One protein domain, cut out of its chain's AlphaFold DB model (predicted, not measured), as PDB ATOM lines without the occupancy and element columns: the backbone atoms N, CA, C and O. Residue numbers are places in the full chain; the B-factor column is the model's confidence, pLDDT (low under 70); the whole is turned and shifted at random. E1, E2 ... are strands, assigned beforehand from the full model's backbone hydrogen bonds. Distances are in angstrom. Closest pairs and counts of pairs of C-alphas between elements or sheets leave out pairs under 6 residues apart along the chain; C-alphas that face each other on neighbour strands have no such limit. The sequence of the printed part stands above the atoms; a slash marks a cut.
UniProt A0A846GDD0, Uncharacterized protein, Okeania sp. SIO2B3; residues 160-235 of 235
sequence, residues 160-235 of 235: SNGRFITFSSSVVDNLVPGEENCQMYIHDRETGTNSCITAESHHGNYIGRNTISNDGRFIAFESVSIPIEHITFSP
ATOM      1  N   SER A 160     264.878 284.030 276.994       86.25
ATOM      2  CA  SER A 160     264.411 285.294 276.405       86.25
ATOM      3  C   SER A 160     265.236 286.498 276.864       86.25
ATOM      4  O   SER A 160     265.518 287.400 276.092       86.25
ATOM      5  N   ASN A 161     265.665 286.502 278.124       84.94
ATOM      6  CA  ASN A 161     266.511 287.554 278.691       84.94
ATOM      7  C   ASN A 161     268.006 287.403 278.353       84.94
ATOM      8  O   ASN A 161     268.830 288.059 278.980       84.94
ATOM      9  N   GLY A 162     268.374 286.471 277.475       86.81
ATOM     10  CA  GLY A 162     269.758 286.233 277.087       86.81
ATOM     11  C   GLY A 162     270.641 285.582 278.153       86.81
ATOM     12  O   GLY A 162     271.801 285.290 277.874       86.81
ATOM     13  N   ARG A 163     270.128 285.351 279.370       90.62
ATOM     14  CA  ARG A 163     270.915 284.889 280.524       90.62
ATOM     15  C   ARG A 163     271.434 283.469 280.357       90.62
ATOM     16  O   ARG A 163     272.586 283.203 280.689       90.62
ATOM     17  N   PHE A 164     270.571 282.560 279.925       91.56
ATOM     18  CA  PHE A 164     270.880 281.144 279.851       91.56
ATOM     19  C   PHE A 164     271.118 280.741 278.407       91.56
ATOM     20  O   PHE A 164     270.237 280.917 277.569       91.56
ATOM     21  N   ILE A 165     272.285 280.167 278.135       90.19
ATOM     22  CA  ILE A 165     272.657 279.658 276.813       90.19
ATOM     23  C   ILE A 165     272.833 278.153 276.919       90.19
ATOM     24  O   ILE A 165     273.607 277.679 277.752       90.19
ATOM     25  N   THR A 166     272.151 277.401 276.061       88.38
ATOM     26  CA  THR A 166     272.393 275.969 275.921       88.38
ATOM     27  C   THR A 166     273.332 275.698 274.757       88.38
ATOM     28  O   THR A 166     273.169 276.215 273.646       88.38
ATOM     29  N   PHE A 167     274.324 274.850 275.001       84.19
ATOM     30  CA  PHE A 167     275.335 274.504 274.012       84.19
ATOM     31  C   PHE A 167     275.789 273.058 274.196       84.19
ATOM     32  O   PHE A 167     275.715 272.501 275.296       84.19
ATOM     33  N   SER A 168     276.249 272.437 273.113       78.12
ATOM     34  CA  SER A 168     277.076 271.238 273.209       78.12
ATOM     35  C   SER A 168     278.536 271.613 273.116       78.12
ATOM     36  O   SER A 168     278.933 272.582 272.462       78.12
ATOM     37  N   SER A 169     279.341 270.789 273.762       72.25
ATOM     38  CA  SER A 169     280.770 270.793 273.564       72.25
ATOM     39  C   SER A 169     281.202 269.357 273.322       72.25
ATOM     40  O   SER A 169     280.739 268.438 273.990       72.25
ATOM     41  N   SER A 170     282.105 269.149 272.365       63.03
ATOM     42  CA  SER A 170     282.753 267.840 272.143       63.03
ATOM     43  C   SER A 170     283.813 267.514 273.211       63.03
ATOM     44  O   SER A 170     284.703 266.685 273.015       63.03
ATOM     45  N   VAL A 171     283.726 268.223 274.328       57.16
ATOM     46  CA  VAL A 171     284.630 268.228 275.456       57.16
ATOM     47  C   VAL A 171     284.195 267.154 276.451       57.16
ATOM     48  O   VAL A 171     283.050 267.109 276.880       57.16
ATOM     49  N   VAL A 172     285.153 266.306 276.822       51.25
ATOM     50  CA  VAL A 172     285.150 265.508 278.063       51.25
ATOM     51  C   VAL A 172     285.858 266.261 279.203       51.25
ATOM     52  O   VAL A 172     285.943 265.767 280.322       51.25
ATOM     53  N   ASP A 173     286.368 267.467 278.943       53.94
ATOM     54  CA  ASP A 173     286.937 268.369 279.948       53.94
ATOM     55  C   ASP A 173     285.798 268.981 280.769       53.94
ATOM     56  O   ASP A 173     285.286 270.036 280.427       53.94
ATOM     57  N   ASN A 174     285.357 268.274 281.807       57.28
ATOM     58  CA  ASN A 174     284.727 268.742 283.050       57.28
ATOM     59  C   ASN A 174     284.409 270.259 283.167       57.28
ATOM     60  O   ASN A 174     284.828 270.895 284.137       57.28
ATOM     61  N   LEU A 175     283.627 270.854 282.246       70.94
ATOM     62  CA  LEU A 175     283.170 272.258 282.320       70.94
ATOM     63  C   LEU A 175     282.311 272.489 283.569       70.94
ATOM     64  O   LEU A 175     282.038 273.626 283.957       70.94
ATOM     65  N   VAL A 176     281.893 271.384 284.180       72.75
ATOM     66  CA  VAL A 176     281.381 271.285 285.532       72.75
ATOM     67  C   VAL A 176     282.327 270.360 286.313       72.75
ATOM     68  O   VAL A 176     282.487 269.196 285.934       72.75
ATOM     69  N   PRO A 177     282.982 270.842 287.386       74.25
ATOM     70  CA  PRO A 177     283.861 270.010 288.203       74.25
ATOM     71  C   PRO A 177     283.136 268.774 288.753       74.25
ATOM     72  O   PRO A 177     282.126 268.902 289.438       74.25
ATOM     73  N   GLY A 178     283.681 267.584 288.481       70.12
ATOM     74  CA  GLY A 178     283.114 266.303 288.923       70.12
ATOM     75  C   GLY A 178     282.153 265.630 287.934       70.12
ATOM     76  O   GLY A 178     281.715 264.521 288.213       70.12
ATOM     77  N   GLU A 179     281.869 266.250 286.782       72.06
ATOM     78  CA  GLU A 179     280.954 265.727 285.755       72.06
ATOM     79  C   GLU A 179     281.708 265.326 284.476       72.06
ATOM     80  O   GLU A 179     281.843 266.116 283.537       72.06
ATOM     81  N   GLU A 180     282.181 264.077 284.425       65.38
ATOM     82  CA  GLU A 180     283.120 263.606 283.390       65.38
ATOM     83  C   GLU A 180     282.490 263.138 282.072       65.38
ATOM     84  O   GLU A 180     283.205 262.717 281.171       65.38
ATOM     85  N   ASN A 181     281.162 263.211 281.919       68.12
ATOM     86  CA  ASN A 181     280.460 262.718 280.721       68.12
ATOM     87  C   ASN A 181     279.355 263.659 280.226       68.12
ATOM     88  O   ASN A 181     278.352 263.228 279.650       68.12
ATOM     89  N   CYS A 182     279.515 264.957 280.462       74.31
ATOM     90  CA  CYS A 182     278.517 265.921 280.044       74.31
ATOM     91  C   CYS A 182     278.648 266.270 278.551       74.31
ATOM     92  O   CYS A 182     279.709 266.683 278.105       74.31
ATOM     93  N   GLN A 183     277.572 266.122 277.773       74.50
ATOM     94  CA  GLN A 183     277.558 266.477 276.341       74.50
ATOM     95  C   GLN A 183     276.856 267.811 276.071       74.50
ATOM     96  O   GLN A 183     277.134 268.484 275.077       74.50
ATOM     97  N   MET A 184     275.923 268.179 276.950       80.31
ATOM     98  CA  MET A 184     275.158 269.413 276.864       80.31
ATOM     99  C   MET A 184     275.242 270.183 278.165       80.31
ATOM    100  O   MET A 184     275.033 269.643 279.254       80.31
ATOM    101  N   TYR A 185     275.432 271.479 278.009       84.00
ATOM    102  CA  TYR A 185     275.600 272.404 279.103       84.00
ATOM    103  C   TYR A 185     274.594 273.535 278.975       84.00
ATOM    104  O   TYR A 185     274.176 273.914 277.878       84.00
ATOM    105  N   ILE A 186     274.238 274.086 280.124       88.69
ATOM    106  CA  ILE A 186     273.622 275.400 280.237       88.69
ATOM    107  C   ILE A 186     274.640 276.320 280.902       88.69
ATOM    108  O   ILE A 186     275.164 275.993 281.967       88.69
ATOM    109  N   HIS A 187     274.940 277.446 280.263       88.94
ATOM    110  CA  HIS A 187     275.734 278.513 280.858       88.94
ATOM    111  C   HIS A 187     274.804 279.578 281.418       88.94
ATOM    112  O   HIS A 187     273.943 280.087 280.698       88.94
ATOM    113  N   ASP A 188     274.989 279.920 282.687       90.81
ATOM    114  CA  ASP A 188     274.360 281.074 283.315       90.81
ATOM    115  C   ASP A 188     275.315 282.266 283.229       90.81
ATOM    116  O   ASP A 188     276.319 282.319 283.938       90.81
ATOM    117  N   ARG A 189     274.999 283.230 282.362       86.88
ATOM    118  CA  ARG A 189     275.827 284.426 282.156       86.88
ATOM    119  C   ARG A 189     275.833 285.377 283.349       86.88
ATOM    120  O   ARG A 189     276.732 286.204 283.441       86.88
ATOM    121  N   GLU A 190     274.847 285.295 284.246       89.19
ATOM    122  CA  GLU A 190     274.827 286.138 285.446       89.19
ATOM    123  C   GLU A 190     275.893 285.679 286.447       89.19
ATOM    124  O   GLU A 190     276.571 286.498 287.063       89.19
ATOM    125  N   THR A 191     276.059 284.366 286.598       88.50
ATOM    126  CA  THR A 191     277.017 283.770 287.540       88.50
ATOM    127  C   THR A 191     278.339 283.372 286.882       88.50
ATOM    128  O   THR A 191     279.320 283.144 287.589       88.50
ATOM    129  N   GLY A 192     278.374 283.259 285.552       84.56
ATOM    130  CA  GLY A 192     279.509 282.747 284.783       84.56
ATOM    131  C   GLY A 192     279.723 281.239 284.936       84.56
ATOM    132  O   GLY A 192     280.831 280.751 284.721       84.56
ATOM    133  N   THR A 193     278.699 280.489 285.356       84.88
ATOM    134  CA  THR A 193     278.822 279.056 285.674       84.88
ATOM    135  C   THR A 193     278.138 278.175 284.642       84.88
ATOM    136  O   THR A 193     277.029 278.479 284.204       84.88
ATOM    137  N   ASN A 194     278.734 277.018 284.350       84.44
ATOM    138  CA  ASN A 194     278.065 275.961 283.596       84.44
ATOM    139  C   ASN A 194     277.366 274.979 284.538       84.44
ATOM    140  O   ASN A 194     277.852 274.703 285.634       84.44
ATOM    141  N   SER A 195     276.257 274.405 284.085       86.88
ATOM    142  CA  SER A 195     275.638 273.226 284.694       86.88
ATOM    143  C   SER A 195     275.464 272.132 283.652       86.88
ATOM    144  O   SER A 195     275.181 272.413 282.484       86.88
ATOM    145  N   CYS A 196     275.636 270.881 284.075       83.56
ATOM    146  CA  CYS A 196     275.475 269.743 283.192       83.56
ATOM    147  C   CYS A 196     273.992 269.403 283.037       83.56
ATOM    148  O   CYS A 196     273.280 269.267 284.030       83.56
ATOM    149  N   ILE A 197     273.530 269.236 281.798       81.38
ATOM    150  CA  ILE A 197     272.144 268.831 281.517       81.38
ATOM    151  C   ILE A 197     272.015 267.296 281.519       81.38
ATOM    152  O   ILE A 197     270.940 266.760 281.776       81.38
ATOM    153  N   THR A 198     273.104 266.567 281.252       73.62
ATOM    154  CA  THR A 198     273.076 265.133 280.901       73.62
ATOM    155  C   THR A 198     273.849 264.243 281.882       73.62
ATOM    156  O   THR A 198     274.356 263.200 281.479       73.62
ATOM    157  N   ALA A 199     273.948 264.649 283.151       55.50
ATOM    158  CA  ALA A 199     274.871 264.081 284.143       55.50
ATOM    159  C   ALA A 199     274.687 262.579 284.460       55.50
ATOM    160  O   ALA A 199     275.654 261.933 284.847       55.50
ATOM    161  N   GLU A 200     273.511 261.959 284.258       51.50
ATOM    162  CA  GLU A 200     273.320 260.547 284.641       51.50
ATOM    163  C   GLU A 200     272.500 259.691 283.647       51.50
ATOM    164  O   GLU A 200     271.482 260.106 283.089       51.50
ATOM    165  N   SER A 201     272.944 258.431 283.503       44.75
ATOM    166  CA  SER A 201     272.317 257.233 282.890       44.75
ATOM    167  C   SER A 201     272.385 256.975 281.374       44.75
ATOM    168  O   SER A 201     272.038 255.871 280.955       44.75
ATOM    169  N   HIS A 202     272.909 257.875 280.545       48.84
ATOM    170  CA  HIS A 202     272.891 257.684 279.083       48.84
ATOM    171  C   HIS A 202     274.254 257.276 278.502       48.84
ATOM    172  O   HIS A 202     274.746 257.867 277.539       48.84
ATOM    173  N   HIS A 203     274.878 256.256 279.103       44.66
ATOM    174  CA  HIS A 203     276.080 255.638 278.543       44.66
ATOM    175  C   HIS A 203     275.797 255.188 277.102       44.66
ATOM    176  O   HIS A 203     274.987 254.291 276.879       44.66
ATOM    177  N   GLY A 204     276.480 255.811 276.140       48.50
ATOM    178  CA  GLY A 204     276.367 255.478 274.722       48.50
ATOM    179  C   GLY A 204     275.349 256.300 273.932       48.50
ATOM    180  O   GLY A 204     275.055 255.919 272.807       48.50
ATOM    181  N   ASN A 205     274.809 257.406 274.449       55.19
ATOM    182  CA  ASN A 205     273.822 258.178 273.692       55.19
ATOM    183  C   ASN A 205     274.433 259.336 272.896       55.19
ATOM    184  O   ASN A 205     275.303 260.055 273.386       55.19
ATOM    185  N   TYR A 206     273.939 259.535 271.670       58.47
ATOM    186  CA  TYR A 206     274.123 260.787 270.935       58.47
ATOM    187  C   TYR A 206     272.988 261.728 271.324       58.47
ATOM    188  O   TYR A 206     271.814 261.361 271.231       58.47
ATOM    189  N   ILE A 207     273.339 262.929 271.767       64.06
ATOM    190  CA  ILE A 207     272.380 263.959 272.142       64.06
ATOM    191  C   ILE A 207     272.354 265.026 271.046       64.06
ATOM    192  O   ILE A 207     273.392 265.513 270.601       64.06
ATOM    193  N   GLY A 208     271.148 265.288 270.543       67.12
ATOM    194  CA  GLY A 208     270.878 266.090 269.355       67.12
ATOM    195  C   GLY A 208     270.567 267.549 269.677       67.12
ATOM    196  O   GLY A 208     271.203 268.169 270.529       67.12
ATOM    197  N   ARG A 209     269.601 268.128 268.954       74.94
ATOM    198  CA  ARG A 209     269.187 269.519 269.175       74.94
ATOM    199  C   ARG A 209     268.530 269.679 270.544       74.94
ATOM    200  O   ARG A 209     267.919 268.746 271.066       74.94
ATOM    201  N   ASN A 210     268.634 270.874 271.114       83.56
ATOM    202  CA  ASN A 210     267.902 271.235 272.319       83.56
ATOM    203  C   ASN A 210     267.293 272.638 272.210       83.56
ATOM    204  O   ASN A 210     267.610 273.403 271.301       83.56
ATOM    205  N   THR A 211     266.382 272.946 273.123       87.62
ATOM    206  CA  THR A 211     265.748 274.255 273.261       87.62
ATOM    207  C   THR A 211     265.495 274.547 274.736       87.62
ATOM    208  O   THR A 211     265.246 273.624 275.516       87.62
ATOM    209  N   ILE A 212     265.549 275.819 275.115       92.25
ATOM    210  CA  ILE A 212     265.286 276.304 276.464       92.25
ATOM    211  C   ILE A 212     264.021 277.161 276.478       92.25
ATOM    212  O   ILE A 212     263.753 277.923 275.550       92.25
ATOM    213  N   SER A 213     263.222 277.035 277.536       91.81
ATOM    214  CA  SER A 213     262.067 277.901 277.745       91.81
ATOM    215  C   SER A 213     262.496 279.353 277.959       91.81
ATOM    216  O   SER A 213     263.584 279.634 278.458       91.81
ATOM    217  N   ASN A 214     261.605 280.292 277.633       88.81
ATOM    218  CA  ASN A 214     261.875 281.730 277.749       88.81
ATOM    219  C   ASN A 214     262.362 282.140 279.149       88.81
ATOM    220  O   ASN A 214     263.275 282.949 279.269       88.81
ATOM    221  N   ASP A 215     261.784 281.551 280.198       89.81
ATOM    222  CA  ASP A 215     262.158 281.793 281.597       89.81
ATOM    223  C   ASP A 215     263.457 281.084 282.031       89.81
ATOM    224  O   ASP A 215     263.877 281.224 283.177       89.81
ATOM    225  N   GLY A 216     264.091 280.318 281.137       91.38
ATOM    226  CA  GLY A 216     265.313 279.562 281.401       91.38
ATOM    227  C   GLY A 216     265.112 278.285 282.217       91.38
ATOM    228  O   GLY A 216     266.081 277.600 282.531       91.38
ATOM    229  N   ARG A 217     263.872 277.960 282.603       91.81
ATOM    230  CA  ARG A 217     263.596 276.912 283.593       91.81
ATOM    231  C   ARG A 217     263.606 275.496 283.024       91.81
ATOM    232  O   ARG A 217     263.928 274.557 283.749       91.81
ATOM    233  N   PHE A 218     263.183 275.318 281.779       91.94
ATOM    234  CA  PHE A 218     262.979 274.006 281.175       91.94
ATOM    235  C   PHE A 218     263.826 273.863 279.922       91.94
ATOM    236  O   PHE A 218     263.866 274.765 279.094       91.94
ATOM    237  N   ILE A 219     264.453 272.700 279.768       90.00
ATOM    238  CA  ILE A 219     265.224 272.344 278.580       90.00
ATOM    239  C   ILE A 219     264.592 271.097 277.974       90.00
ATOM    240  O   ILE A 219     264.383 270.104 278.673       90.00
ATOM    241  N   ALA A 220     264.289 271.149 276.681       87.12
ATOM    242  CA  ALA A 220     263.900 269.987 275.893       87.12
ATOM    243  C   ALA A 220     265.052 269.609 274.963       87.12
ATOM    244  O   ALA A 220     265.695 270.489 274.398       87.12
ATOM    245  N   PHE A 221     265.328 268.315 274.810       84.50
ATOM    246  CA  PHE A 221     266.458 267.834 274.018       84.50
ATOM    247  C   PHE A 221     266.190 266.470 273.387       84.50
ATOM    248  O   PHE A 221     265.394 265.675 273.889       84.50
ATOM    249  N   GLU A 222     266.883 266.207 272.286       80.50
ATOM    250  CA  GLU A 222     266.875 264.924 271.586       80.50
ATOM    251  C   GLU A 222     267.980 264.012 272.130       80.50
ATOM    252  O   GLU A 222     269.100 264.459 272.357       80.50
ATOM    253  N   SER A 223     267.701 262.721 272.297       77.38
ATOM    254  CA  SER A 223     268.706 261.718 272.669       77.38
ATOM    255  C   SER A 223     268.395 260.396 271.978       77.38
ATOM    256  O   SER A 223     267.230 260.008 271.879       77.38
ATOM    257  N   VAL A 224     269.425 259.699 271.502       71.12
ATOM    258  CA  VAL A 224     269.314 258.333 270.973       71.12
ATOM    259  C   VAL A 224     270.232 257.403 271.742       71.12
ATOM    260  O   VAL A 224     271.406 257.713 271.915       71.12
ATOM    261  N   SER A 225     269.711 256.252 272.173       72.00
ATOM    262  CA  SER A 225     270.516 255.217 272.821       72.00
ATOM    263  C   SER A 225     271.225 254.327 271.816       72.00
ATOM    264  O   SER A 225     270.569 253.719 270.971       72.00
ATOM    265  N   ILE A 226     272.551 254.206 271.931       63.81
ATOM    266  CA  ILE A 226     273.323 253.233 271.157       63.81
ATOM    267  C   ILE A 226     273.488 251.980 272.029       63.81
ATOM    268  O   ILE A 226     274.167 252.039 273.058       63.81
ATOM    269  N   PRO A 227     272.860 250.842 271.680       58.72
ATOM    270  CA  PRO A 227     273.076 249.603 272.411       58.72
ATOM    271  C   PRO A 227     274.544 249.183 272.283       58.72
ATOM    272  O   PRO A 227     275.080 249.090 271.178       58.72
ATOM    273  N   ILE A 228     275.201 248.920 273.414       58.62
ATOM    274  CA  ILE A 228     276.550 248.350 273.427       58.62
ATOM    275  C   ILE A 228     276.429 246.917 272.898       58.62
ATOM    276  O   ILE A 228     275.927 246.039 273.601       58.62
ATOM    277  N   GLU A 229     276.873 246.654 271.668       57.16
ATOM    278  CA  GLU A 229     277.103 245.273 271.254       57.16
ATOM    279  C   GLU A 229     278.212 244.702 272.141       57.16
ATOM    280  O   GLU A 229     279.351 245.176 272.141       57.16
ATOM    281  N   HIS A 230     277.874 243.686 272.935       49.56
ATOM    282  CA  HIS A 230     278.861 242.855 273.602       49.56
ATOM    283  C   HIS A 230     279.751 242.228 272.524       49.56
ATOM    284  O   HIS A 230     279.406 241.197 271.949       49.56
ATOM    285  N   ILE A 231     280.922 242.817 272.276       48.28
ATOM    286  CA  ILE A 231     282.019 242.108 271.620       48.28
ATOM    287  C   ILE A 231     282.487 241.055 272.627       48.28
ATOM    288  O   ILE A 231     283.385 241.279 273.438       48.28
ATOM    289  N   THR A 232     281.825 239.901 272.632       43.69
ATOM    290  CA  THR A 232     282.359 238.708 273.275       43.69
ATOM    291  C   THR A 232     283.557 238.264 272.448       43.69
ATOM    292  O   THR A 232     283.396 237.654 271.391       43.69
ATOM    293  N   PHE A 233     284.766 238.571 272.912       49.72
ATOM    294  CA  PHE A 233     285.934 237.813 272.486       49.72
ATOM    295  C   PHE A 233     285.769 236.393 273.039       49.72
ATOM    296  O   PHE A 233     285.886 236.174 274.244       49.72
ATOM    297  N   SER A 234     285.420 235.442 272.170       44.34
ATOM    298  CA  SER A 234     285.585 234.021 272.485       44.34
ATOM    299  C   SER A 234     287.085 233.709 272.625       44.34
ATOM    300  O   SER A 234     287.873 234.307 271.887       44.34
ATOM    301  N   PRO A 235     287.465 232.834 273.575       60.78
ATOM    302  CA  PRO A 235     288.848 232.613 274.008       60.78
ATOM    303  C   PRO A 235     289.761 232.005 272.939       60.78
ATOM    304  O   PRO A 235     289.250 231.286 272.048       60.78
TER     305      PRO A 235
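What this domain is: This is residues 160 to 235 of the 235 residues of an uncharacterized protein of Okeania sp. SIO2B3 (UniProt A0A846GDD0). With little regular structure, this is a small, loose sandwich: the sheet E1 - E2 - E3 partly face to face with the hairpin E4 and E5, while a tail, residues 229 to 235, sticks out. The five strands, E1 to E5 along the chain, hold 30 of 76 printed residues; the class is all strand and both sheets are antiparallel. The radius of gyration of the C-alphas is 15.3 A and the spans are 59 by 24 by 17 A.

How they stand to each other: E1, residues 164 to 169, E2, residues 184 to 188, and E3, residues 193 to 196, form a meander, each the antiparallel neighbour of the one before. N 167 and O 185 are 3.0 A apart, as are N 186 and O 195. E4, residues 205 to 212, bends by 59 degrees at residue 209 and forms a hairpin with E5, residues 219 to 225; N 208 and O 222 are 2.9 A apart. The closest C-alphas of E1 and E4, Thr 166 and Ile 212, are 7.1 A apart.

Where its parts are: E1 begins at C-alpha 164 (270.880, 281.144, 279.851). E4 measures 20.2 A; E5, 18.8 A, ends at C-alpha 225 (270.516, 255.217, 272.821).

The domain as a whole: The printed part has no cut. The link E1 to E2 is long, 14 residues. Model confidence is under 70 in 27 residues, among them 199 to 208 and 226 to 235.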